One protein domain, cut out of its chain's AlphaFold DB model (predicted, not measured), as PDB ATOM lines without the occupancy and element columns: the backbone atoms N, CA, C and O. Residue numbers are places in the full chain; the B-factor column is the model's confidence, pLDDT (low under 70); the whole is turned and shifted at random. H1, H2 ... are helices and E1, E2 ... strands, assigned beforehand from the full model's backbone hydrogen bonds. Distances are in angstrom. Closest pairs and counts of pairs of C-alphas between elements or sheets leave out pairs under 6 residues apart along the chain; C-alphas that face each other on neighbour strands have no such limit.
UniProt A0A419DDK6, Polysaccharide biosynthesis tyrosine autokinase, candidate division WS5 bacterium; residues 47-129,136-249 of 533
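This is residues 47 to 129 and 136 to 249 of the 533 residues of the protein "Polysaccharide biosynthesis tyrosine autokinase" of candidate division WS5 bacterium (UniProt A0A419DDK6). A strongly twisted wall of four strands has the long helix H6 running along one face, with the short H1 on that same face and H7 folded back beside H6 as a helical hairpin. H2 crosses H6, H5 crosses H2 on the side away from H6, and H3 and H4 lie far out, with residues 121 to 129 of H4 sticking out. The 197 printed residues hold seven named helices and four named strands, in the order E1 H1 H2 H3 H4 H5 E2 E3 H6 H7 E4; the sheet is antiparallel, in the order E2 E3 E1 E4, and the class is mixed, helices and strands. The whole is only just loose, close to compact, with a radius of gyration of the C-alphas of 20.0 A, and it spans 63 by 42 by 35 A, only just elongated.

Start at E3, residues 167 to 174, and its antiparallel neighbour E1, residues 47 to 54, where N 50 and O 170 are 2.9 A apart, within hydrogen-bond range. E2, residues 157 to 161, is an edge strand and makes a hairpin with E3, with N 171 and O 158 at 2.8 A. At the other edge, E4, residues 244 to 248, is antiparallel to E1, with N 53 and O 245 at 2.8 A. H6, residues 177 to 207, is over E3 and E1 at a height over the sheet of 9.2 A, along the strands at 17 degrees to E1 on the local plane. H1, residues 73 to 81, is on the same face, two layers in all; it only just touches H6, with 3 pairs of C-alphas within 8 A, the closest those of Ile 81 and Tyr 191 at 6.1 A. E3, H6 with H7, residues 212 to 226, and E4 form a split strand-helix-strand unit, two strands running the same way with E1 between them, and its crossover is right-handed. H7 touches H6 at a shallow tilt of 18 degrees, opposite ways, closest at the C-alphas of Ile 193 and Ile 221, 6.1 A. H2, residues 84 to 93, touches H6 with the C-alphas of Val 86 and Ser 190 5.4 A apart, at a steep tilt of 57 degrees. H5, residues 138 to 154, touches H2, closest at the C-alphas of Leu 87 and Ile 150, 6.4 A. H3, residues 103 to 106, touches H4, residues 110 to 129, closest at the C-alphas of Ser 105 and Lys 113, 5.7 A; H4 is apart from H6. Every O i to N i+4 pair is within hydrogen-bond range in H1, H4, H5 and H6, against 4 of 6 in H2 and 10 of 11 in H7; H3 is too short for such a pair.

Find C-alpha 47 at (182.499, 58.152, 124.323), where E1 begins; it runs 22.4 A, and E3 23.1 A. H6 starts at C-alpha 177, (183.038, 55.079, 130.450), and runs 44.7 A. H4 measures 29.0 A, H5 24.5 A and H7 21.6 A. E4 ends at C-alpha 248, (170.025, 65.417, 126.955).

The C-alphas farthest apart, those of Glu 61 and Lys 129, are 63.2 A apart. Residues 130 to 135 are not printed, and C-alphas 129 and 136 are 18.4 A apart across the cut. The links from E1 to H1 and from H7 to E4 are long. The mean pLDDT of the printed part is 80.3; look for values under 70 at residues 55 to 76, 126 to 129, 136 and 234 to 243.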
ATOM      1  N   ALA A  47     183.001  56.812 124.580       92.69
ATOM      2  CA  ALA A  47     182.499  58.152 124.323       92.69
ATOM      3  C   ALA A  47     181.133  58.351 124.963       92.69
ATOM      4  O   ALA A  47     180.287  57.461 124.923       92.69
ATOM      5  N   SER A  48     180.918  59.552 125.485       93.94
ATOM      6  CA  SER A  48     179.617  60.007 125.956       93.94
ATOM      7  C   SER A  48     179.277  61.349 125.322       93.94
ATOM      8  O   SER A  48     180.168  62.150 125.020       93.94
ATOM      9  N   TYR A  49     177.980  61.592 125.137       92.94
ATOM     10  CA  TYR A  49     177.461  62.732 124.387       92.94
ATOM     11  C   TYR A  49     176.514  63.561 125.251       92.94
ATOM     12  O   TYR A  49     175.665  63.009 125.940       92.94
ATOM     13  N   VAL A  50     176.633  64.889 125.191       92.25
ATOM     14  CA  VAL A  50     175.618  65.819 125.708       92.25
ATOM     15  C   VAL A  50     174.978  66.529 124.531       92.25
ATOM     16  O   VAL A  50     175.681  67.127 123.715       92.25
ATOM     17  N   LYS A  51     173.649  66.506 124.467       91.06
ATOM     18  CA  LYS A  51     172.883  67.191 123.427       91.06
ATOM     19  C   LYS A  51     172.470  68.566 123.912       91.06
ATOM     20  O   LYS A  51     171.799  68.696 124.938       91.06
ATOM     21  N   MET A  52     172.853  69.597 123.171       85.94
ATOM     22  CA  MET A  52     172.573  70.987 123.517       85.94
ATOM     23  C   MET A  52     171.767  71.666 122.417       85.94
ATOM     24  O   MET A  52     172.010  71.427 121.241       85.94
ATOM     25  N   LEU A  53     170.822  72.517 122.813       84.31
ATOM     26  CA  LEU A  53     169.981  73.332 121.940       84.31
ATOM     27  C   LEU A  53     170.382  74.796 122.049       84.31
ATOM     28  O   LEU A  53     170.408  75.354 123.148       84.31
ATOM     29  N   VAL A  54     170.604  75.433 120.907       79.00
ATOM     30  CA  VAL A  54     170.711  76.884 120.793       79.00
ATOM     31  C   VAL A  54     169.290  77.452 120.769       79.00
ATOM     32  O   VAL A  54     168.640  77.540 119.732       79.00
ATOM     33  N   ALA A  55     168.769  77.799 121.944       64.69
ATOM     34  CA  ALA A  55     167.442  78.384 122.094       64.69
ATOM     35  C   ALA A  55     167.509  79.869 121.696       64.69
ATOM     36  O   ALA A  55     167.746  80.751 122.522       64.69
ATOM     37  N   GLY A  56     167.373  80.151 120.402       55.31
ATOM     38  CA  GLY A  56     167.458  81.505 119.864       55.31
ATOM     39  C   GLY A  56     166.384  82.451 120.419       55.31
ATOM     40  O   GLY A  56     165.229  82.365 120.029       55.31
ATOM     41  N   GLN A  57     166.795  83.380 121.288       48.78
ATOM     42  CA  GLN A  57     166.457  84.815 121.287       48.78
ATOM     43  C   GLN A  57     167.245  85.494 122.424       48.78
ATOM     44  O   GLN A  57     166.846  85.467 123.588       48.78
ATOM     45  N   LYS A  58     168.397  86.097 122.098       50.78
ATOM     46  CA  LYS A  58     169.115  86.978 123.034       50.78
ATOM     47  C   LYS A  58     168.310  88.273 123.180       50.78
ATOM     48  O   LYS A  58     168.014  88.919 122.182       50.78
ATOM     49  N   LEU A  59     167.964  88.655 124.412       45.97
ATOM     50  CA  LEU A  59     167.154  89.838 124.779       45.97
ATOM     51  C   LEU A  59     167.813  91.208 124.453       45.97
ATOM     52  O   LEU A  59     167.421  92.250 124.979       45.97
ATOM     53  N   SER A  60     168.826  91.231 123.588       47.91
ATOM     54  CA  SER A  60     169.605  92.415 123.239       47.91
ATOM     55  C   SER A  60     170.172  92.266 121.826       47.91
ATOM     56  O   SER A  60     170.909  91.321 121.536       47.91
ATOM     57  N   GLU A  61     169.813  93.190 120.928       44.75
ATOM     58  CA  GLU A  61     170.394  93.292 119.586       44.75
ATOM     59  C   GLU A  61     171.832  93.826 119.666       44.75
ATOM     60  O   GLU A  61     172.103  95.002 119.435       44.75
ATOM     61  N   SER A  62     172.774  92.949 119.994       46.34
ATOM     62  CA  SER A  62     174.202  93.248 119.931       46.34
ATOM     63  C   SER A  62     174.733  93.106 118.496       46.34
ATOM     64  O   SER A  62     174.481  92.112 117.807       46.34
ATOM     65  N   THR A  63     175.531  94.083 118.050       47.59
ATOM     66  CA  THR A  63     176.284  94.085 116.778       47.59
ATOM     67  C   THR A  63     177.241  92.896 116.637       47.59
ATOM     68  O   THR A  63     177.614  92.553 115.518       47.59
ATOM     69  N   TYR A  64     177.591  92.226 117.740       47.91
ATOM     70  CA  TYR A  64     178.446  91.035 117.764       47.91
ATOM     71  C   TYR A  64     177.769  89.789 117.160       47.91
ATOM     72  O   TYR A  64     178.445  88.956 116.565       47.91
ATOM     73  N   TYR A  65     176.437  89.666 117.262       49.50
ATOM     74  CA  TYR A  65     175.689  88.495 116.773       49.50
ATOM     75  C   TYR A  65     175.082  88.682 115.372       49.50
ATOM     76  O   TYR A  65     174.775  87.696 114.706       49.50
ATOM     77  N   LYS A  66     174.947  89.927 114.882       46.41
ATOM     78  CA  LYS A  66     174.376  90.230 113.550       46.41
ATOM     79  C   LYS A  66     175.266  89.805 112.369       46.41
ATOM     80  O   LYS A  66     174.764  89.704 111.256       46.41
ATOM     81  N   SER A  67     176.553  89.531 112.584       45.16
ATOM     82  CA  SER A  67     177.480  89.071 111.536       45.16
ATOM     83  C   SER A  67     177.502  87.548 111.340       45.16
ATOM     84  O   SER A  67     178.226  87.054 110.478       45.16
ATOM     85  N   ILE A  68     176.724  86.789 112.121       46.12
ATOM     86  CA  ILE A  68     176.850  85.330 112.209       46.12
ATOM     87  C   ILE A  68     175.670  84.663 111.487       46.12
ATOM     88  O   ILE A  68     174.578  84.521 112.030       46.12
ATOM     89  N   GLY A  69     175.882  84.260 110.230       46.84
ATOM     90  CA  GLY A  69     174.914  83.463 109.468       46.84
ATOM     91  C   GLY A  69     174.716  82.053 110.048       46.84
ATOM     92  O   GLY A  69     175.621  81.506 110.676       46.84
ATOM     93  N   LYS A  70     173.549  81.439 109.789       45.59
ATOM     94  CA  LYS A  70     173.117  80.132 110.342       45.59
ATOM     95  C   LYS A  70     174.135  78.984 110.189       45.59
ATOM     96  O   LYS A  70     174.219  78.147 111.074       45.59
ATOM     97  N   LEU A  71     174.949  78.969 109.128       41.88
ATOM     98  CA  LEU A  71     175.980  77.938 108.897       41.88
ATOM     99  C   LEU A  71     177.312  78.169 109.649       41.88
ATOM    100  O   LEU A  71     178.139  77.267 109.703       41.88
ATOM    101  N   GLY A  72     177.532  79.343 110.254       50.16
ATOM    102  CA  GLY A  72     178.755  79.675 111.009       50.16
ATOM    103  C   GLY A  72     178.626  79.547 112.532       50.16
ATOM    104  O   GLY A  72     179.614  79.674 113.253       50.16
ATOM    105  N   VAL A  73     177.417  79.297 113.037       55.09
ATOM    106  CA  VAL A  73     177.117  79.248 114.474       55.09
ATOM    107  C   VAL A  73     177.791  78.026 115.119       55.09
ATOM    108  O   VAL A  73     178.533  78.174 116.088       55.09
ATOM    109  N   SER A  74     177.664  76.833 114.523       54.94
ATOM    110  CA  SER A  74     178.212  75.598 115.111       54.94
ATOM    111  C   SER A  74     179.744  75.534 115.156       54.94
ATOM    112  O   SER A  74     180.297  75.056 116.147       54.94
ATOM    113  N   ALA A  75     180.444  76.001 114.118       58.59
ATOM    114  CA  ALA A  75     181.911  75.991 114.094       58.59
ATOM    115  C   ALA A  75     182.503  76.935 115.161       58.59
ATOM    116  O   ALA A  75     183.515  76.625 115.789       58.59
ATOM    117  N   ASN A  76     181.821  78.052 115.429       66.50
ATOM    118  CA  ASN A  76     182.219  79.001 116.464       66.50
ATOM    119  C   ASN A  76     181.920  78.473 117.877       66.50
ATOM    120  O   ASN A  76     182.758  78.620 118.765       66.50
ATOM    121  N   HIS A  77     180.783  77.796 118.093       72.12
ATOM    122  CA  HIS A  77     180.498  77.113 119.363       72.12
ATOM    123  C   HIS A  77     181.529  76.019 119.666       72.12
ATOM    124  O   HIS A  77     182.014  75.943 120.793       72.12
ATOM    125  N   ALA A  78     181.939  75.241 118.660       73.00
ATOM    126  CA  ALA A  78     182.989  74.236 118.804       73.00
ATOM    127  C   ALA A  78     184.322  74.845 119.278       73.00
ATOM    128  O   ALA A  78     184.917  74.371 120.246       73.00
ATOM    129  N   ALA A  79     184.755  75.948 118.656       77.94
ATOM    130  CA  ALA A  79     185.975  76.653 119.050       77.94
ATOM    131  C   ALA A  79     185.894  77.243 120.472       77.94
ATOM    132  O   ALA A  79     186.887  77.241 121.204       77.94
ATOM    133  N   LEU A  80     184.715  77.724 120.885       83.75
ATOM    134  CA  LEU A  80     184.483  78.255 122.230       83.75
ATOM    135  C   LEU A  80     184.472  77.152 123.296       83.75
ATOM    136  O   LEU A  80     185.077  77.332 124.352       83.75
ATOM    137  N   ILE A  81     183.839  76.009 123.027       85.31
ATOM    138  CA  ILE A  81     183.760  74.872 123.960       85.31
ATOM    139  C   ILE A  81     185.149  74.275 124.217       85.31
ATOM    140  O   ILE A  81     185.489  73.977 125.360       85.31
ATOM    141  N   SER A  82     185.985  74.180 123.182       85.38
ATOM    142  CA  SER A  82     187.375  73.720 123.308       85.38
ATOM    143  C   SER A  82     188.347  74.816 123.776       85.38
ATOM    144  O   SER A  82     189.556  74.593 123.840       85.38
ATOM    145  N   SER A  83     187.853  76.013 124.115       90.44
ATOM    146  CA  SER A  83     188.694  77.116 124.581       90.44
ATOM    147  C   SER A  83     189.172  76.918 126.022       90.44
ATOM    148  O   SER A  83     188.517  76.295 126.863       90.44
ATOM    149  N   ARG A  84     190.303  77.549 126.362       90.75
ATOM    150  CA  ARG A  84     190.828  77.542 127.738       90.75
ATOM    151  C   ARG A  84     189.830  78.092 128.761       90.75
ATOM    152  O   ARG A  84     189.853  77.639 129.901       90.75
ATOM    153  N   GLN A  85     188.964  79.031 128.377       90.12
ATOM    154  CA  GLN A  85     187.989  79.649 129.283       90.12
ATOM    155  C   GLN A  85     186.929  78.644 129.756       90.12
ATOM    156  O   GLN A  85     186.535  78.682 130.918       90.12
ATOM    157  N   VAL A  86     186.551  77.694 128.897       91.81
ATOM    158  CA  VAL A  86     185.588  76.629 129.218       91.81
ATOM    159  C   VAL A  86     186.280  75.422 129.856       91.81
ATOM    160  O   VAL A  86     185.765  74.840 130.809       91.81
ATOM    161  N   LEU A  87     187.468  75.041 129.386       93.06
ATOM    162  CA  LEU A  87     188.133  73.826 129.867       93.06
ATOM    163  C   LEU A  87     188.854  74.001 131.216       93.06
ATOM    164  O   LEU A  87     188.948  73.043 131.982       93.06
ATOM    165  N   THR A  88     189.340  75.203 131.549       94.12
ATOM    166  CA  THR A  88     190.082  75.435 132.808       94.12
ATOM    167  C   THR A  88     189.227  75.178 134.058       94.12
ATOM    168  O   THR A  88     189.684  74.426 134.923       94.12
ATOM    169  N   PRO A  89     187.984  75.699 134.168       93.50
ATOM    170  CA  PRO A  89     187.107  75.389 135.299       93.50
ATOM    171  C   PRO A  89     186.841  73.887 135.457       93.50
ATOM    172  O   PRO A  89     186.815  73.387 136.579       93.50
ATOM    173  N   VAL A  90     186.726  73.149 134.346       93.44
ATOM    174  CA  VAL A  90     186.515  71.691 134.346       93.44
ATOM    175  C   VAL A  90     187.745  70.953 134.873       93.44
ATOM    176  O   VAL A  90     187.621  70.094 135.744       93.44
ATOM    177  N   VAL A  91     188.943  71.311 134.395       93.50
ATOM    178  CA  VAL A  91     190.212  70.728 134.867       93.50
ATOM    179  C   VAL A  91     190.395  70.936 136.370       93.50
ATOM    180  O   VAL A  91     190.856  70.022 137.058       93.50
ATOM    181  N   MET A  92     190.013  72.108 136.880       92.38
ATOM    182  CA  MET A  92     190.083  72.432 138.305       92.38
ATOM    183  C   MET A  92     189.032  71.671 139.120       92.38
ATOM    184  O   MET A  92     189.382  71.038 140.117       92.38
ATOM    185  N   ALA A  93     187.769  71.681 138.683       91.31
ATOM    186  CA  ALA A  93     186.658  71.044 139.389       91.31
ATOM    187  C   ALA A  93     186.824  69.521 139.484       91.31
ATOM    188  O   ALA A  93     186.673  68.943 140.559       91.31
ATOM    189  N   LEU A  94     187.217  68.880 138.380       92.00
ATOM    190  CA  LEU A  94     187.457  67.436 138.314       92.00
ATOM    191  C   LEU A  94     188.875  67.037 138.752       92.00
ATOM    192  O   LEU A  94     189.219  65.856 138.729       92.00
ATOM    193  N   LYS A  95     189.716  68.008 139.141       92.75
ATOM    194  CA  LYS A  95     191.117  67.811 139.554       92.75
ATOM    195  C   LYS A  95     191.939  66.992 138.550       92.75
ATOM    196  O   LYS A  95     192.797  66.194 138.933       92.75
ATOM    197  N   LEU A  96     191.729  67.212 137.249       90.19
ATOM    198  CA  LEU A  96     192.383  66.435 136.183       90.19
ATOM    199  C   LEU A  96     193.914  66.591 136.181       90.19
ATOM    200  O   LEU A  96     194.625  65.704 135.721       90.19
ATOM    201  N   TYR A  97     194.436  67.675 136.759       89.19
ATOM    202  CA  TYR A  97     195.872  67.915 136.951       89.19
ATOM    203  C   TYR A  97     196.537  66.967 137.972       89.19
ATOM    204  O   TYR A  97     197.766  66.904 138.046       89.19
ATOM    205  N   GLN A  98     195.749  66.232 138.769       89.56
ATOM    206  CA  GLN A  98     196.239  65.205 139.697       89.56
ATOM    207  C   GLN A  98     196.292  63.809 139.059       89.56
ATOM    208  O   GLN A  98     196.871  62.890 139.640       89.56
ATOM    209  N   VAL A  99     195.696  63.632 137.874       86.88
ATOM    210  CA  VAL A  99     195.647  62.342 137.180       86.88
ATOM    211  C   VAL A  99     197.053  61.972 136.686       86.88
ATOM    212  O   VAL A  99     197.673  62.765 135.976       86.88
ATOM    213  N   PRO A 100     197.574  60.776 137.029       84.94
ATOM    214  CA  PRO A 100     198.889  60.336 136.572       84.94
ATOM    215  C   PRO A 100     199.001  60.283 135.045       84.94
ATOM    216  O   PRO A 100     198.049  59.923 134.353       84.94
ATOM    217  N   ASP A 101     200.191  60.558 134.508       77.62
ATOM    218  CA  ASP A 101     200.447  60.465 133.062       77.62
ATOM    219  C   ASP A 101     200.243  59.046 132.504       77.62
ATOM    220  O   ASP A 101     199.905  58.887 131.335       77.62
ATOM    221  N   ASP A 102     200.388  58.016 133.341       78.81
ATOM    222  CA  ASP A 102     200.168  56.608 133.006       78.81
ATOM    223  C   ASP A 102     198.722  56.140 133.250       78.81
ATOM    224  O   ASP A 102     198.471  54.939 133.329       78.81
ATOM    225  N   TYR A 103     197.752  57.052 133.339       84.19
ATOM    226  CA  TYR A 103     196.333  56.742 133.551       84.19
ATOM    227  C   TYR A 103     195.779  55.669 132.598       84.19
ATOM    228  O   TYR A 103     195.101  54.740 133.040       84.19
ATOM    229  N   GLU A 104     196.151  55.736 131.317       84.31
ATOM    230  CA  GLU A 104     195.800  54.749 130.288       84.31
ATOM    231  C   GLU A 104     196.201  53.316 130.677       84.31
ATOM    232  O   GLU A 104     195.485  52.353 130.398       84.31
ATOM    233  N   SER A 105     197.332  53.158 131.372       81.75
ATOM    234  CA  SER A 105     197.857  51.843 131.738       81.75
ATOM    235  C   SER A 105     196.917  51.059 132.651       81.75
ATOM    236  O   SER A 105     197.015  49.840 132.681       81.75
ATOM    237  N   ARG A 106     195.977  51.706 133.355       84.81
ATOM    238  CA  ARG A 106     194.992  51.022 134.213       84.81
ATOM    239  C   ARG A 106     194.007  50.181 133.397       84.81
ATOM    240  O   ARG A 106     193.673  49.070 133.812       84.81
ATOM    241  N   PHE A 107     193.648  50.671 132.214       84.50
ATOM    242  CA  PHE A 107     192.682  50.073 131.286       84.50
ATOM    243  C   PHE A 107     193.356  49.256 130.175       84.50
ATOM    244  O   PHE A 107     192.694  48.577 129.398       84.50
ATOM    245  N   ALA A 108     194.688  49.291 130.110       82.81
ATOM    246  CA  ALA A 108     195.469  48.508 129.169       82.81
ATOM    247  C   ALA A 108     195.504  47.010 129.512       82.81
ATOM    248  O   ALA A 108     195.334  46.593 130.666       82.81
ATOM    249  N   SER A 109     195.799  46.206 128.493       83.62
ATOM    250  CA  SER A 109     196.068  44.777 128.628       83.62
ATOM    251  C   SER A 109     197.239  44.468 129.571       83.62
ATOM    252  O   SER A 109     198.125  45.313 129.766       83.62
ATOM    253  N   PRO A 110     197.319  43.238 130.116       83.81
ATOM    254  CA  PRO A 110     198.473  42.790 130.896       83.81
ATOM    255  C   PRO A 110     199.805  42.973 130.151       83.81
ATOM    256  O   PRO A 110     200.785  43.439 130.735       83.81
ATOM    257  N   LEU A 111     199.828  42.685 128.845       79.81
ATOM    258  CA  LEU A 111     201.023  42.809 128.009       79.81
ATOM    259  C   LEU A 111     201.480  44.269 127.865       79.81
ATOM    260  O   LEU A 111     202.650  44.578 128.112       79.81
ATOM    261  N   LYS A 112     200.560  45.192 127.558       82.50
ATOM    262  CA  LYS A 112     200.875  46.627 127.475       82.50
ATOM    263  C   LYS A 112     201.274  47.197 128.837       82.50
ATOM    264  O   LYS A 112     202.226  47.973 128.904       82.50
ATOM    265  N   LYS A 113     200.638  46.765 129.933       84.06
ATOM    266  CA  LYS A 113     201.022  47.132 131.312       84.06
ATOM    267  C   LYS A 113     202.479  46.776 131.612       84.06
ATOM    268  O   LYS A 113     203.241  47.632 132.063       84.06
ATOM    269  N   MET A 114     202.889  45.541 131.319       83.69
ATOM    270  CA  MET A 114     204.273  45.089 131.515       83.69
ATOM    271  C   MET A 114     205.270  45.883 130.663       83.69
ATOM    272  O   MET A 114     206.347  46.253 131.141       83.69
ATOM    273  N   TRP A 115     204.910  46.178 129.413       81.50
ATOM    274  CA  TRP A 115     205.755  46.944 128.500       81.50
ATOM    275  C   TRP A 115     205.936  48.400 128.955       81.50
ATOM    276  O   TRP A 115     207.070  48.861 129.104       81.50
ATOM    277  N   VAL A 116     204.841  49.097 129.285       80.56
ATOM    278  CA  VAL A 116     204.866  50.471 129.823       80.56
ATOM    279  C   VAL A 116     205.678  50.534 131.120       80.56
ATOM    280  O   VAL A 116     206.519  51.421 131.276       80.56
ATOM    281  N   ALA A 117     205.512  49.562 132.023       81.62
ATOM    282  CA  ALA A 117     206.297  49.483 133.256       81.62
ATOM    283  C   ALA A 117     207.804  49.302 132.983       81.62
ATOM    284  O   ALA A 117     208.644  49.889 133.672       81.62
ATOM    285  N   SER A 118     208.158  48.525 131.959       79.62
ATOM    286  CA  SER A 118     209.550  48.291 131.557       79.62
ATOM    287  C   SER A 118     210.197  49.551 130.973       79.62
ATOM    288  O   SER A 118     211.342  49.875 131.300       79.62
ATOM    289  N   ILE A 119     209.456  50.309 130.160       79.44
ATOM    290  CA  ILE A 119     209.905  51.599 129.623       79.44
ATOM    291  C   ILE A 119     210.051  52.631 130.735       79.44
ATOM    292  O   ILE A 119     211.078  53.303 130.802       79.44
ATOM    293  N   LYS A 120     209.079  52.716 131.649       81.06
ATOM    294  CA  LYS A 120     209.121  53.629 132.797       81.06
ATOM    295  C   LYS A 120     210.391  53.422 133.625       81.06
ATOM    296  O   LYS A 120     211.120  54.382 133.860       81.06
ATOM    297  N   LYS A 121     210.740  52.167 133.939       81.69
ATOM    298  CA  LYS A 121     212.004  51.823 134.620       81.69
ATOM    299  C   LYS A 121     213.243  52.308 133.854       81.69
ATOM    300  O   LYS A 121     214.166  52.843 134.466       81.69
ATOM    301  N   ARG A 122     213.274  52.159 132.523       79.62
ATOM    302  CA  ARG A 122     214.389  52.625 131.672       79.62
ATOM    303  C   ARG A 122     214.495  54.154 131.615       79.62
ATOM    304  O   ARG A 122     215.599  54.692 131.704       79.62
ATOM    305  N   ILE A 123     213.367  54.853 131.495       76.00
ATOM    306  CA  ILE A 123     213.308  56.322 131.481       76.00
ATOM    307  C   ILE A 123     213.723  56.883 132.841       76.00
ATOM    308  O   ILE A 123     214.523  57.811 132.894       76.00
ATOM    309  N   GLU A 124     213.236  56.314 133.943       76.81
ATOM    310  CA  GLU A 124     213.612  56.731 135.298       76.81
ATOM    311  C   GLU A 124     215.104  56.506 135.573       76.81
ATOM    312  O   GLU A 124     215.760  57.385 136.133       76.81
ATOM    313  N   ALA A 125     215.671  55.381 135.121       75.06
ATOM    314  CA  ALA A 125     217.110  55.130 135.191       75.06
ATOM    315  C   ALA A 125     217.921  56.160 134.381       75.06
ATOM    316  O   ALA A 125     218.956  56.636 134.843       75.06
ATOM    317  N   SER A 126     217.420  56.562 133.208       69.62
ATOM    318  CA  SER A 126     218.060  57.569 132.347       69.62
ATOM    319  C   SER A 126     217.941  58.988 132.921       69.62
ATOM    320  O   SER A 126     218.924  59.724 132.953       69.62
ATOM    321  N   ARG A 127     216.775  59.362 133.468       65.00
ATOM    322  CA  ARG A 127     216.543  60.649 134.152       65.00
ATOM    323  C   ARG A 127     217.379  60.791 135.422       65.00
ATOM    324  O   ARG A 127     217.897  61.872 135.678       65.00
ATOM    325  N   LYS A 128     217.553  59.714 136.200       64.69
ATOM    326  CA  LYS A 128     218.461  59.701 137.363       64.69
ATOM    327  C   LYS A 128     219.918  59.943 136.963       64.69
ATOM    328  O   LYS A 128     220.654  60.540 137.738       64.69
ATOM    329  N   LYS A 129     220.314  59.530 135.755       64.19
ATOM    330  CA  LYS A 129     221.667  59.715 135.210       64.19
ATOM    331  C   LYS A 129     221.903  61.111 134.607       64.19
ATOM    332  O   LYS A 129     223.042  61.546 134.539       64.19
ATOM    333  N   LEU A 136     212.252  73.325 139.428       61.59
ATOM    334  CA  LEU A 136     211.150  74.240 139.136       61.59
ATOM    335  C   LEU A 136     210.495  74.636 140.468       61.59
ATOM    336  O   LEU A 136     210.462  73.836 141.406       61.59
ATOM    337  N   SER A 137     210.021  75.880 140.563       74.50
ATOM    338  CA  SER A 137     209.212  76.299 141.713       74.50
ATOM    339  C   SER A 137     207.952  75.426 141.786       74.50
ATOM    340  O   SER A 137     207.400  75.076 140.742       74.50
ATOM    341  N   GLU A 138     207.474  75.083 142.987       74.88
ATOM    342  CA  GLU A 138     206.275  74.238 143.174       74.88
ATOM    343  C   GLU A 138     205.045  74.799 142.438       74.88
ATOM    344  O   GLU A 138     204.215  74.050 141.924       74.88
ATOM    345  N   GLU A 139     204.981  76.125 142.319       76.69
ATOM    346  CA  GLU A 139     203.962  76.859 141.571       76.69
ATOM    347  C   GLU A 139     204.087  76.650 140.049       76.69
ATOM    348  O   GLU A 139     203.109  76.328 139.378       76.69
ATOM    349  N   GLN A 140     205.311  76.700 139.511       79.88
ATOM    350  CA  GLN A 140     205.579  76.450 138.087       79.88
ATOM    351  C   GLN A 140     205.275  74.997 137.696       79.88
ATOM    352  O   GLN A 140     204.785  74.728 136.597       79.88
ATOM    353  N   ASP A 141     205.540  74.044 138.591       82.00
ATOM    354  CA  ASP A 141     205.208  72.634 138.377       82.00
ATOM    355  C   ASP A 141     203.692  72.392 138.359       82.00
ATOM    356  O   ASP A 141     203.203  71.592 137.551       82.00
ATOM    357  N   LEU A 142     202.937  73.079 139.220       85.62
ATOM    358  CA  LEU A 142     201.476  73.008 139.237       85.62
ATOM    359  C   LEU A 142     200.878  73.594 137.951       85.62
ATOM    360  O   LEU A 142     200.055  72.933 137.311       85.62
ATOM    361  N   ASP A 143     201.349  74.764 137.523       87.06
ATOM    362  CA  ASP A 143     200.911  75.406 136.281       87.06
ATOM    363  C   ASP A 143     201.196  74.539 135.054       87.06
ATOM    364  O   ASP A 143     200.350  74.390 134.168       87.06
ATOM    365  N   ASN A 144     202.359  73.885 135.007       86.31
ATOM    366  CA  ASN A 144     202.693  72.942 133.940       86.31
ATOM    367  C   ASN A 144     201.735  71.740 133.910       86.31
ATOM    368  O   ASN A 144     201.316  71.301 132.832       86.31
ATOM    369  N   ARG A 145     201.335  71.216 135.076       88.31
ATOM    370  CA  ARG A 145     200.358  70.116 135.165       88.31
ATOM    371  C   ARG A 145     198.966  70.549 134.732       88.31
ATOM    372  O   ARG A 145     198.319  69.802 134.004       88.31
ATOM    373  N   ILE A 146     198.529  71.743 135.125       89.81
ATOM    374  CA  ILE A 146     197.244  72.310 134.703       89.81
ATOM    375  C   ILE A 146     197.237  72.507 133.186       89.81
ATOM    376  O   ILE A 146     196.327  72.032 132.508       89.81
ATOM    377  N   ASN A 147     198.280  73.127 132.630       90.75
ATOM    378  CA  ASN A 147     198.409  73.331 131.190       90.75
ATOM    379  C   ASN A 147     198.411  72.002 130.416       90.75
ATOM    380  O   ASN A 147     197.741  71.896 129.387       90.75
ATOM    381  N   SER A 148     199.102  70.970 130.914       89.75
ATOM    382  CA  SER A 148     199.090  69.649 130.270       89.75
ATOM    383  C   SER A 148     197.724  68.964 130.366       89.75
ATOM    384  O   SER A 148     197.276  68.359 129.391       89.75
ATOM    385  N   ALA A 149     197.024  69.099 131.496       91.50
ATOM    386  CA  ALA A 149     195.674  68.574 131.674       91.50
ATOM    387  C   ALA A 149     194.669  69.257 130.736       91.50
ATOM    388  O   ALA A 149     193.842  68.568 130.143       91.50
ATOM    389  N   ILE A 150     194.783  70.574 130.527       92.44
ATOM    390  CA  ILE A 150     193.967  71.312 129.553       92.44
ATOM    391  C   ILE A 150     194.219  70.790 128.136       92.44
ATOM    392  O   ILE A 150     193.263  70.501 127.422       92.44
ATOM    393  N   LEU A 151     195.482  70.615 127.727       91.06
ATOM    394  CA  LEU A 151     195.815  70.075 126.401       91.06
ATOM    395  C   LEU A 151     195.263  68.656 126.204       91.06
ATOM    396  O   LEU A 151     194.659  68.362 125.174       91.06
ATOM    397  N   LYS A 152     195.409  67.784 127.210       90.81
ATOM    398  CA  LYS A 152     194.844  66.425 127.185       90.81
ATOM    399  C   LYS A 152     193.320  66.444 127.085       90.81
ATOM    400  O   LYS A 152     192.768  65.658 126.322       90.81
ATOM    401  N   LEU A 153     192.653  67.323 127.835       92.25
ATOM    402  CA  LEU A 153     191.199  67.467 127.800       92.25
ATOM    403  C   LEU A 153     190.721  68.016 126.449       92.25
ATOM    404  O   LEU A 153     189.742  67.516 125.911       92.25
ATOM    405  N   THR A 154     191.451  68.972 125.871       92.69
ATOM    406  CA  THR A 154     191.155  69.538 124.543       92.69
ATOM    407  C   THR A 154     191.124  68.444 123.474       92.69
ATOM    408  O   THR A 154     190.214  68.417 122.657       92.69
ATOM    409  N   ASN A 155     192.056  67.486 123.522       90.69
ATOM    410  CA  ASN A 155     192.099  66.362 122.577       90.69
ATOM    411  C   ASN A 155     191.028  65.284 122.831       90.69
ATOM    412  O   ASN A 155     190.856  64.397 122.001       90.69
ATOM    413  N   ARG A 156     190.348  65.316 123.985       91.50
ATOM    414  CA  ARG A 156     189.297  64.357 124.371       91.50
ATOM    415  C   ARG A 156     187.889  64.892 124.151       91.50
ATOM    416  O   ARG A 156     186.939  64.131 124.299       91.50
ATOM    417  N   VAL A 157     187.748  66.183 123.864       92.69
ATOM    418  CA  VAL A 157     186.462  66.861 123.722       92.69
ATOM    419  C   VAL A 157     186.328  67.365 122.296       92.69
ATOM    420  O   VAL A 157     187.195  68.068 121.784       92.69
ATOM    421  N   SER A 158     185.215  67.025 121.664       91.69
ATOM    422  CA  SER A 158     184.870  67.481 120.321       91.69
ATOM    423  C   SER A 158     183.403  67.882 120.271       91.69
ATOM    424  O   SER A 158     182.609  67.477 121.122       91.69
ATOM    425  N   VAL A 159     183.060  68.725 119.303       89.44
ATOM    426  CA  VAL A 159     181.700  69.228 119.124       89.44
ATOM    427  C   VAL A 159     181.258  68.914 117.709       89.44
ATOM    428  O   VAL A 159     181.925  69.303 116.752       89.44
ATOM    429  N   GLU A 160     180.139  68.210 117.592       87.44
ATOM    430  CA  GLU A 160     179.570  67.760 116.326       87.44
ATOM    431  C   GLU A 160     178.209  68.468 116.125       87.44
ATOM    432  O   GLU A 160     177.320  68.311 116.969       87.44
ATOM    433  N   PRO A 161     178.021  69.300 115.077       81.94
ATOM    434  CA  PRO A 161     176.701  69.839 114.743       81.94
ATOM    435  C   PRO A 161     175.718  68.721 114.410       81.94
ATOM    436  O   PRO A 161     176.093  67.739 113.774       81.94
ATOM    437  N   VAL A 162     174.445  68.915 114.746       83.12
ATOM    438  CA  VAL A 162     173.363  68.080 114.218       83.12
ATOM    439  C   VAL A 162     172.774  68.793 113.004       83.12
ATOM    440  O   VAL A 162     172.233  69.894 113.130       83.12
ATOM    441  N   GLU A 163     172.911  68.176 111.829       76.81
ATOM    442  CA  GLU A 163     172.480  68.753 110.552       76.81
ATOM    443  C   GLU A 163     171.023  69.238 110.596       76.81
ATOM    444  O   GLU A 163     170.163  68.626 111.229       76.81
ATOM    445  N   GLU A 164     170.771  70.377 109.942       74.31
ATOM    446  CA  GLU A 164     169.439  70.988 109.802       74.31
ATOM    447  C   GLU A 164     168.704  71.271 111.128       74.31
ATOM    448  O   GLU A 164     167.480  71.407 111.160       74.31
ATOM    449  N   SER A 165     169.440  71.420 112.233       78.50
ATOM    450  CA  SER A 165     168.867  71.720 113.546       78.50
ATOM    451  C   SER A 165     169.681  72.757 114.321       78.50
ATOM    452  O   SER A 165     170.866  72.961 114.068       78.50
ATOM    453  N   ASP A 166     169.057  73.378 115.322       77.56
ATOM    454  CA  ASP A 166     169.740  74.254 116.286       77.56
ATOM    455  C   ASP A 166     170.449  73.446 117.398       77.56
ATOM    456  O   ASP A 166     170.686  73.952 118.497       77.56
ATOM    457  N   LEU A 167     170.748  72.165 117.148       83.44
ATOM    458  CA  LEU A 167     171.352  71.250 118.109       83.44
ATOM    459  C   LEU A 167     172.825  70.987 117.788       83.44
ATOM    460  O   LEU A 167     173.238  70.900 116.632       83.44
ATOM    461  N   PHE A 168     173.614  70.774 118.835       86.94
ATOM    462  CA  PHE A 168     174.971  70.251 118.721       86.94
ATOM    463  C   PHE A 168     175.248  69.230 119.824       86.94
ATOM    464  O   PHE A 168     174.647  69.266 120.903       86.94
ATOM    465  N   LEU A 169     176.160  68.307 119.538       91.06
ATOM    466  CA  LEU A 169     176.603  67.263 120.449       91.06
ATOM    467  C   LEU A 169     177.992  67.607 120.975       91.06
ATOM    468  O   LEU A 169     178.920  67.818 120.198       91.06
ATOM    469  N   ILE A 170     178.151  67.632 122.295       92.25
ATOM    470  CA  ILE A 170     179.472  67.630 122.926       92.25
ATOM    471  C   ILE A 170     179.852  66.178 123.182       92.25
ATOM    472  O   ILE A 170     179.246  65.521 124.027       92.25
ATOM    473  N   LYS A 171     180.869  65.696 122.472       94.00
ATOM    474  CA  LYS A 171     181.447  64.365 122.634       94.00
ATOM    475  C   LYS A 171     182.676  64.449 123.525       94.00
ATOM    476  O   LYS A 171     183.628  65.155 123.188       94.00
ATOM    477  N   ALA A 172     182.683  63.696 124.621       94.12
ATOM    478  CA  ALA A 172     183.880  63.480 125.427       94.12
ATOM    479  C   ALA A 172     184.313  62.015 125.364       94.12
ATOM    480  O   ALA A 172     183.481  61.118 125.480       94.12
ATOM    481  N   THR A 173     185.616  61.782 125.211       93.94
ATOM    482  CA  THR A 173     186.208  60.441 125.161       93.94
ATOM    483  C   THR A 173     187.127  60.185 126.345       93.94
ATOM    484  O   THR A 173     187.978  61.023 126.658       93.94
ATOM    485  N   ASP A 174     187.035  59.008 126.952       92.62
ATOM    486  CA  ASP A 174     187.955  58.576 128.005       92.62
ATOM    487  C   ASP A 174     188.162  57.048 127.981       92.62
ATOM    488  O   ASP A 174     187.451  56.319 127.294       92.62
ATOM    489  N   PHE A 175     189.159  56.544 128.711       90.75
ATOM    490  CA  PHE A 175     189.374  55.101 128.882       90.75
ATOM    491  C   PHE A 175     188.394  54.490 129.892       90.75
ATOM    492  O   PHE A 175     188.211  53.276 129.909       90.75
ATOM    493  N   ASN A 176     187.785  55.319 130.746       91.50
ATOM    494  CA  ASN A 176     186.719  54.925 131.657       91.50
ATOM    495  C   ASN A 176     185.366  55.477 131.163       91.50
ATOM    496  O   ASN A 176     185.234  56.702 131.063       91.50
ATOM    497  N   PRO A 177     184.345  54.630 130.937       91.94
ATOM    498  CA  PRO A 177     183.038  55.079 130.450       91.94
ATOM    499  C   PRO A 177     182.359  56.081 131.399       91.94
ATOM    500  O   PRO A 177     181.785  57.074 130.955       91.94
ATOM    501  N   ALA A 178     182.508  55.916 132.719       92.62
ATOM    502  CA  ALA A 178     181.959  56.864 133.688       92.62
ATOM    503  C   ALA A 178     182.680  58.223 133.657       92.62
ATOM    504  O   ALA A 178     182.058  59.270 133.834       92.62
ATOM    505  N   ALA A 179     183.996  58.225 133.417       91.81
ATOM    506  CA  ALA A 179     184.766  59.463 133.315       91.81
ATOM    507  C   ALA A 179     184.411  60.237 132.039       91.81
ATOM    508  O   ALA A 179     184.300  61.459 132.101       91.81
ATOM    509  N   ALA A 180     184.173  59.542 130.921       93.38
ATOM    510  CA  ALA A 180     183.697  60.158 129.683       93.38
ATOM    511  C   ALA A 180     182.369  60.906 129.906       93.38
ATOM    512  O   ALA A 180     182.264  62.081 129.555       93.38
ATOM    513  N   ALA A 181     181.402  60.278 130.587       93.81
ATOM    514  CA  ALA A 181     180.118  60.901 130.917       93.81
ATOM    515  C   ALA A 181     180.266  62.127 131.837       93.81
ATOM    516  O   ALA A 181     179.706  63.190 131.559       93.81
ATOM    517  N   ILE A 182     181.069  62.010 132.903       93.81
ATOM    518  CA  ILE A 182     181.357  63.119 133.830       93.81
ATOM    519  C   ILE A 182     182.002  64.289 133.083       93.81
ATOM    520  O   ILE A 182     181.576  65.429 133.253       93.81
ATOM    521  N   ILE A 183     182.997  64.023 132.231       94.19
ATOM    522  CA  ILE A 183     183.681  65.059 131.451       94.19
ATOM    523  C   ILE A 183     182.699  65.751 130.503       94.19
ATOM    524  O   ILE A 183     182.656  66.980 130.490       94.19
ATOM    525  N   ALA A 184     181.892  64.998 129.749       93.94
ATOM    526  CA  ALA A 184     180.911  65.570 128.826       93.94
ATOM    527  C   ALA A 184     179.916  66.487 129.565       93.94
ATOM    528  O   ALA A 184     179.713  67.642 129.176       93.94
ATOM    529  N   ASN A 185     179.376  66.017 130.695       93.38
ATOM    530  CA  ASN A 185     178.469  66.792 131.539       93.38
ATOM    531  C   ASN A 185     179.144  68.049 132.117       93.38
ATOM    532  O   ASN A 185     178.586  69.142 132.007       93.38
ATOM    533  N   SER A 186     180.353  67.945 132.676       93.31
ATOM    534  CA  SER A 186     181.080  69.095 133.235       93.31
ATOM    535  C   SER A 186     181.457  70.132 132.176       93.31
ATOM    536  O   SER A 186     181.339  71.330 132.436       93.31
ATOM    537  N   VAL A 187     181.873  69.705 130.980       93.88
ATOM    538  CA  VAL A 187     182.190  70.610 129.864       93.88
ATOM    539  C   VAL A 187     180.943  71.355 129.404       93.88
ATOM    540  O   VAL A 187     180.993  72.576 129.270       93.88
ATOM    541  N   SER A 188     179.812  70.660 129.243       91.69
ATOM    542  CA  SER A 188     178.550  71.305 128.859       91.69
ATOM    543  C   SER A 188     178.112  72.382 129.863       91.69
ATOM    544  O   SER A 188     177.709  73.474 129.467       91.69
ATOM    545  N   ARG A 189     178.279  72.131 131.170       90.25
ATOM    546  CA  ARG A 189     177.961  73.099 132.236       90.25
ATOM    547  C   ARG A 189     178.914  74.274 132.264       90.25
ATOM    548  O   ARG A 189     178.472  75.412 132.369       90.25
ATOM    549  N   SER A 190     180.212  74.003 132.151       92.25
ATOM    550  CA  SER A 190     181.228  75.052 132.071       92.25
ATOM    551  C   SER A 190     180.961  75.980 130.886       92.25
ATOM    552  O   SER A 190     181.093  77.197 130.998       92.25
ATOM    553  N   TYR A 191     180.486  75.419 129.773       90.75
ATOM    554  CA  TYR A 191     180.103  76.195 128.608       90.75
ATOM    555  C   TYR A 191     178.857  77.072 128.835       90.75
ATOM    556  O   TYR A 191     178.866  78.247 128.470       90.75
ATOM    557  N   ILE A 192     177.819  76.552 129.498       87.50
ATOM    558  CA  ILE A 192     176.639  77.349 129.892       87.50
ATOM    559  C   ILE A 192     177.043  78.483 130.839       87.50
ATOM    560  O   ILE A 192     176.623  79.622 130.653       87.50
ATOM    561  N   ILE A 193     177.893  78.194 131.827       88.75
ATOM    562  CA  ILE A 193     178.416  79.198 132.761       88.75
ATOM    563  C   ILE A 193     179.180  80.284 132.009       88.75
ATOM    564  O   ILE A 193     178.987  81.464 132.292       88.75
ATOM    565  N   PHE A 194     180.003  79.902 131.034       89.25
ATOM    566  CA  PHE A 194     180.711  80.849 130.186       89.25
ATOM    567  C   PHE A 194     179.745  81.754 129.401       89.25
ATOM    568  O   PHE A 194     179.913  82.973 129.429       89.25
ATOM    569  N   ASP A 195     178.702  81.208 128.761       85.75
ATOM    570  CA  ASP A 195     177.695  82.028 128.061       85.75
ATOM    571  C   ASP A 195     176.954  82.968 129.027       85.75
ATOM    572  O   ASP A 195     176.795  84.155 128.737       85.75
ATOM    573  N   LEU A 196     176.571  82.491 130.214       86.62
ATOM    574  CA  LEU A 196     175.900  83.317 131.222       86.62
ATOM    575  C   LEU A 196     176.805  84.408 131.799       86.62
ATOM    576  O   LEU A 196     176.320  85.497 132.091       86.62
ATOM    577  N   GLN A 197     178.111  84.165 131.927       88.62
ATOM    578  CA  GLN A 197     179.081  85.194 132.310       88.62
ATOM    579  C   GLN A 197     179.191  86.297 131.248       88.62
ATOM    580  O   GLN A 197     179.259  87.473 131.607       88.62
ATOM    581  N   GLN A 198     179.157  85.942 129.957       85.50
ATOM    582  CA  GLN A 198     179.124  86.929 128.870       85.50
ATOM    583  C   GLN A 198     177.840  87.767 128.920       85.50
ATOM    584  O   GLN A 198     177.897  88.994 128.842       85.50
ATOM    585  N   GLN A 199     176.686  87.125 129.136       83.62
ATOM    586  CA  GLN A 199     175.415  87.833 129.314       83.62
ATOM    587  C   GLN A 199     175.431  88.727 130.557       83.62
ATOM    588  O   GLN A 199     174.991  89.871 130.504       83.62
ATOM    589  N   LEU A 200     175.980  88.249 131.674       86.81
ATOM    590  CA  LEU A 200     176.101  89.030 132.898       86.81
ATOM    591  C   LEU A 200     176.922  90.305 132.672       86.81
ATOM    592  O   LEU A 200     176.524  91.370 133.144       86.81
ATOM    593  N   ALA A 201     178.040  90.217 131.947       86.00
ATOM    594  CA  ALA A 201     178.856  91.378 131.605       86.00
ATOM    595  C   ALA A 201     178.057  92.412 130.792       86.00
ATOM    596  O   ALA A 201     178.102  93.604 131.094       86.00
ATOM    597  N   GLU A 202     177.256  91.961 129.825       83.62
ATOM    598  CA  GLU A 202     176.366  92.831 129.048       83.62
ATOM    599  C   GLU A 202     175.275  93.478 129.921       83.62
ATOM    600  O   GLU A 202     175.045  94.688 129.853       83.62
ATOM    601  N   PHE A 203     174.632  92.704 130.799       83.38
ATOM    602  CA  PHE A 203     173.607  93.209 131.715       83.38
ATOM    603  C   PHE A 203     174.171  94.225 132.714       83.38
ATOM    604  O   PHE A 203     173.509  95.226 132.991       83.38
ATOM    605  N   LYS A 204     175.396  94.016 133.215       87.00
ATOM    606  CA  LYS A 204     176.100  94.983 134.071       87.00
ATOM    607  C   LYS A 204     176.325  96.309 133.360       87.00
ATOM    608  O   LYS A 204     176.075  97.356 133.952       87.00
ATOM    609  N   LEU A 205     176.747  96.263 132.095       87.12
ATOM    610  CA  LEU A 205     176.941  97.460 131.276       87.12
ATOM    611  C   LEU A 205     175.621  98.200 131.019       87.12
ATOM    612  O   LEU A 205     175.602  99.427 131.015       87.12
ATOM    613  N   ARG A 206     174.517  97.469 130.820       83.88
ATOM    614  CA  ARG A 206     173.220  98.050 130.444       83.88
ATOM    615  C   ARG A 206     172.393  98.569 131.621       83.88
ATOM    616  O   ARG A 206     171.765  99.616 131.498       83.88
ATOM    617  N   TYR A 207     172.351  97.833 132.728       84.62
ATOM    618  CA  TYR A 207     171.444  98.099 133.853       84.62
ATOM    619  C   TYR A 207     172.168  98.512 135.146       84.62
ATOM    620  O   TYR A 207     171.517  98.903 136.113       84.62
ATOM    621  N   GLY A 208     173.503  98.456 135.164       84.81
ATOM    622  CA  GLY A 208     174.331  98.744 136.335       84.81
ATOM    623  C   GLY A 208     174.458  97.558 137.299       84.81
ATOM    624  O   GLY A 208     173.599  96.681 137.373       84.81
ATOM    625  N   GLU A 209     175.542  97.539 138.079       85.31
ATOM    626  CA  GLU A 209     175.917  96.397 138.936       85.31
ATOM    627  C   GLU A 209     174.893  96.064 140.032       85.31
ATOM    628  O   GLU A 209     174.800  94.922 140.470       85.31
ATOM    629  N   LYS A 210     174.108  97.052 140.475       85.50
ATOM    630  CA  LYS A 210     173.137  96.896 141.570       85.50
ATOM    631  C   LYS A 210     171.746  96.456 141.106       85.50
ATOM    632  O   LYS A 210     170.841  96.355 141.932       85.50
ATOM    633  N   HIS A 211     171.546  96.228 139.808       88.56
ATOM    634  CA  HIS A 211     170.250  95.805 139.289       88.56
ATOM    635  C   HIS A 211     169.891  94.399 139.794       88.56
ATOM    636  O   HIS A 211     170.717  93.487 139.761       88.56
ATOM    637  N   THR A 212     168.645  94.182 140.226       84.75
ATOM    638  CA  THR A 212     168.206  92.911 140.834       84.75
ATOM    639  C   THR A 212     168.474  91.703 139.933       84.75
ATOM    640  O   THR A 212     168.945  90.676 140.413       84.75
ATOM    641  N   SER A 213     168.261  91.836 138.622       82.00
ATOM    642  CA  SER A 213     168.528  90.764 137.651       82.00
ATOM    643  C   SER A 213     170.017  90.422 137.510       82.00
ATOM    644  O   SER A 213     170.345  89.268 137.261       82.00
ATOM    645  N   VAL A 214     170.918  91.398 137.694       84.75
ATOM    646  CA  VAL A 214     172.376  91.176 137.674       84.75
ATOM    647  C   VAL A 214     172.776  90.342 138.888       84.75
ATOM    648  O   VAL A 214     173.451  89.330 138.737       84.75
ATOM    649  N   ILE A 215     172.277  90.703 140.073       86.44
ATOM    650  CA  ILE A 215     172.549  89.981 141.327       86.44
ATOM    651  C   ILE A 215     171.967  88.558 141.287       86.44
ATOM    652  O   ILE A 215     172.613  87.603 141.718       86.44
ATOM    653  N   GLN A 216     170.752  88.392 140.755       85.81
ATOM    654  CA  GLN A 216     170.135  87.072 140.577       85.81
ATOM    655  C   GLN A 216     170.960  86.184 139.640       85.81
ATOM    656  O   GLN A 216     171.231  85.031 139.972       85.81
ATOM    657  N   LEU A 217     171.411  86.735 138.510       84.19
ATOM    658  CA  LEU A 217     172.241  86.015 137.550       84.19
ATOM    659  C   LEU A 217     173.624  85.671 138.127       84.19
ATOM    660  O   LEU A 217     174.109  84.561 137.926       84.19
ATOM    661  N   GLU A 218     174.238  86.573 138.897       87.50
ATOM    662  CA  GLU A 218     175.487  86.299 139.624       87.50
ATOM    663  C   GLU A 218     175.349  85.142 140.609       87.50
ATOM    664  O   GLU A 218     176.190  84.239 140.630       87.50
ATOM    665  N   ASN A 219     174.287  85.150 141.415       86.81
ATOM    666  CA  ASN A 219     174.025  84.080 142.371       86.81
ATOM    667  C   ASN A 219     173.784  82.748 141.658       86.81
ATOM    668  O   ASN A 219     174.354  81.737 142.063       86.81
ATOM    669  N   HIS A 220     173.040  82.758 140.551       85.50
ATOM    670  CA  HIS A 220     172.795  81.560 139.754       85.50
ATOM    671  C   HIS A 220     174.084  80.995 139.135       85.50
ATOM    672  O   HIS A 220     174.358  79.801 139.246       85.50
ATOM    673  N   ILE A 221     174.940  81.848 138.558       87.31
ATOM    674  CA  ILE A 221     176.263  81.439 138.058       87.31
ATOM    675  C   ILE A 221     177.099  80.836 139.194       87.31
ATOM    676  O   ILE A 221     177.750  79.806 139.007       87.31
ATOM    677  N   LYS A 222     177.075  81.442 140.386       88.19
ATOM    678  CA  LYS A 222     177.797  80.944 141.564       88.19
ATOM    679  C   LYS A 222     177.270  79.589 142.042       88.19
ATOM    680  O   LYS A 222     178.065  78.768 142.495       88.19
ATOM    681  N   GLU A 223     175.968  79.345 141.949       85.69
ATOM    682  CA  GLU A 223     175.349  78.054 142.261       85.69
ATOM    683  C   GLU A 223     175.718  76.986 141.231       85.69
ATOM    684  O   GLU A 223     176.242  75.943 141.621       85.69
ATOM    685  N   MET A 224     175.590  77.272 139.933       82.75
ATOM    686  CA  MET A 224     176.021  76.347 138.876       82.75
ATOM    687  C   MET A 224     177.521  76.057 138.915       82.75
ATOM    688  O   MET A 224     177.956  74.947 138.621       82.75
ATOM    689  N   THR A 225     178.339  77.022 139.336       86.56
ATOM    690  CA  THR A 225     179.781  76.789 139.498       86.56
ATOM    691  C   THR A 225     180.063  75.708 140.554       86.56
ATOM    692  O   THR A 225     181.057  74.989 140.457       86.56
ATOM    693  N   LYS A 226     179.176  75.523 141.545       85.50
ATOM    694  CA  LYS A 226     179.310  74.453 142.552       85.50
ATOM    695  C   LYS A 226     178.936  73.071 142.004       85.50
ATOM    696  O   LYS A 226     179.360  72.075 142.581       85.50
ATOM    697  N   THR A 227     178.180  73.003 140.907       83.12
ATOM    698  CA  THR A 227     177.677  71.764 140.283       83.12
ATOM    699  C   THR A 227     178.509  71.309 139.072       83.12
ATOM    700  O   THR A 227     178.081  70.445 138.302       83.12
ATOM    701  N   LEU A 228     179.743  71.816 138.910       84.75
ATOM    702  CA  LEU A 228     180.713  71.331 137.906       84.75
ATOM    703  C   LEU A 228     181.250  69.909 138.174       84.75
ATOM    704  O   LEU A 228     182.126  69.438 137.447       84.75
ATOM    705  N   ASP A 229     180.732  69.204 139.181       81.75
ATOM    706  CA  ASP A 229     181.146  67.844 139.546       81.75
ATOM    707  C   ASP A 229     180.766  66.771 138.504       81.75
ATOM    708  O   ASP A 229     181.197  65.625 138.619       81.75
ATOM    709  N   GLY A 230     179.982  67.146 137.484       77.50
ATOM    710  CA  GLY A 230     179.629  66.318 136.328       77.50
ATOM    711  C   GLY A 230     178.545  65.271 136.599       77.50
ATOM    712  O   GLY A 230     178.211  64.498 135.701       77.50
ATOM    713  N   LYS A 231     177.955  65.253 137.803       84.88
ATOM    714  CA  LYS A 231     176.833  64.358 138.147       84.88
ATOM    715  C   LYS A 231     175.531  64.829 137.516       84.88
ATOM    716  O   LYS A 231     175.335  66.039 137.509       84.88
ATOM    717  N   PRO A 232     174.622  63.953 137.059       78.25
ATOM    718  CA  PRO A 232     173.394  64.367 136.377       78.25
ATOM    719  C   PRO A 232     172.581  65.422 137.152       78.25
ATOM    720  O   PRO A 232     172.394  65.285 138.362       78.25
ATOM    721  N   LEU A 233     172.121  66.488 136.479       75.56
ATOM    722  CA  LEU A 233     171.305  67.536 137.119       75.56
ATOM    723  C   LEU A 233     169.891  67.008 137.368       75.56
ATOM    724  O   LEU A 233     169.268  66.466 136.454       75.56
ATOM    725  N   GLN A 234     169.361  67.229 138.572       66.81
ATOM    726  CA  GLN A 234     167.987  66.881 138.929       66.81
ATOM    727  C   GLN A 234     167.056  68.090 138.730       66.81
ATOM    728  O   GLN A 234     167.105  69.057 139.481       66.81
ATOM    729  N   GLY A 235     166.198  68.020 137.709       60.41
ATOM    730  CA  GLY A 235     164.837  68.577 137.694       60.41
ATOM    731  C   GLY A 235     164.568  70.089 137.781       60.41
ATOM    732  O   GLY A 235     163.432  70.452 137.499       60.41
ATOM    733  N   LEU A 236     165.514  70.980 138.117       47.12
ATOM    734  CA  LEU A 236     165.204  72.420 138.282       47.12
ATOM    735  C   LEU A 236     166.191  73.419 137.638       47.12
ATOM    736  O   LEU A 236     165.814  74.565 137.410       47.12
ATOM    737  N   ASP A 237     167.399  72.998 137.250       52.91
ATOM    738  CA  ASP A 237     168.425  73.876 136.638       52.91
ATOM    739  C   ASP A 237     168.214  74.148 135.128       52.91
ATOM    740  O   ASP A 237     169.011  74.823 134.481       52.91
ATOM    741  N   LEU A 238     167.133  73.625 134.538       53.53
ATOM    742  CA  LEU A 238     166.855  73.672 133.091       53.53
ATOM    743  C   LEU A 238     166.021  74.891 132.641       53.53
ATOM    744  O   LEU A 238     165.743  75.035 131.448       53.53
ATOM    745  N   LEU A 239     165.582  75.751 133.570       52.47
ATOM    746  CA  LEU A 239     164.480  76.701 133.338       52.47
ATOM    747  C   LEU A 239     164.844  78.198 133.405       52.47
ATOM    748  O   LEU A 239     163.949  79.034 133.291       52.47
ATOM    749  N   TRP A 240     166.121  78.577 133.523       55.47
ATOM    750  CA  TRP A 240     166.522  79.980 133.312       55.47
ATOM    751  C   TRP A 240     166.564  80.302 131.799       55.47
ATOM    752  O   TRP A 240     166.879  79.403 131.013       55.47
ATOM    753  N   PRO A 241     166.261  81.535 131.331       59.56
ATOM    754  CA  PRO A 241     166.407  81.932 129.926       59.56
ATOM    755  C   PRO A 241     167.889  82.017 129.513       59.56
ATOM    756  O   PRO A 241     168.431  83.087 129.257       59.56
ATOM    757  N   ALA A 242     168.563  80.871 129.463       62.81
ATOM    758  CA  ALA A 242     169.872  80.720 128.855       62.81
ATOM    759  C   ALA A 242     169.717  80.611 127.333       62.81
ATOM    760  O   ALA A 242     168.767  80.000 126.834       62.81
ATOM    761  N   SER A 243     170.677  81.175 126.592       69.31
ATOM    762  CA  SER A 243     170.691  81.085 125.125       69.31
ATOM    763  C   SER A 243     171.019  79.672 124.626       69.31
ATOM    764  O   SER A 243     170.798  79.340 123.464       69.31
ATOM    765  N   ILE A 244     171.502  78.821 125.535       78.25
ATOM    766  CA  ILE A 244     171.906  77.442 125.293       78.25
ATOM    767  C   ILE A 244     171.289  76.575 126.387       78.25
ATOM    768  O   ILE A 244     171.412  76.889 127.572       78.25
ATOM    769  N   LYS A 245     170.623  75.488 125.998       82.62
ATOM    770  CA  LYS A 245     169.938  74.565 126.910       82.62
ATOM    771  C   LYS A 245     170.461  73.149 126.732       82.62
ATOM    772  O   LYS A 245     170.724  72.726 125.611       82.62
ATOM    773  N   VAL A 246     170.573  72.402 127.826       85.75
ATOM    774  CA  VAL A 246     170.838  70.959 127.761       85.75
ATOM    775  C   VAL A 246     169.528  70.251 127.436       85.75
ATOM    776  O   VAL A 246     168.557  70.387 128.173       85.75
ATOM    777  N   VAL A 247     169.501  69.526 126.324       86.50
ATOM    778  CA  VAL A 247     168.366  68.690 125.911       86.50
ATOM    779  C   VAL A 247     168.499  67.300 126.512       86.50
ATOM    780  O   VAL A 247     167.524  66.739 126.994       86.50
ATOM    781  N   GLU A 248     169.719  66.770 126.506       89.44
ATOM    782  CA  GLU A 248     170.025  65.417 126.955       89.44
ATOM    783  C   GLU A 248     171.399  65.411 127.618       89.44
ATOM    784  O   GLU A 248     172.351  65.990 127.084       89.44
ATOM    785  N   GLN A 249     171.487  64.808 128.802       89.69
ATOM    786  CA  GLN A 249     172.732  64.704 129.559       89.69
ATOM    787  C   GLN A 249     173.493  63.446 129.151       89.69
ATOM    788  O   GLN A 249     172.900  62.472 128.700       89.69
TER     789      GLN A 249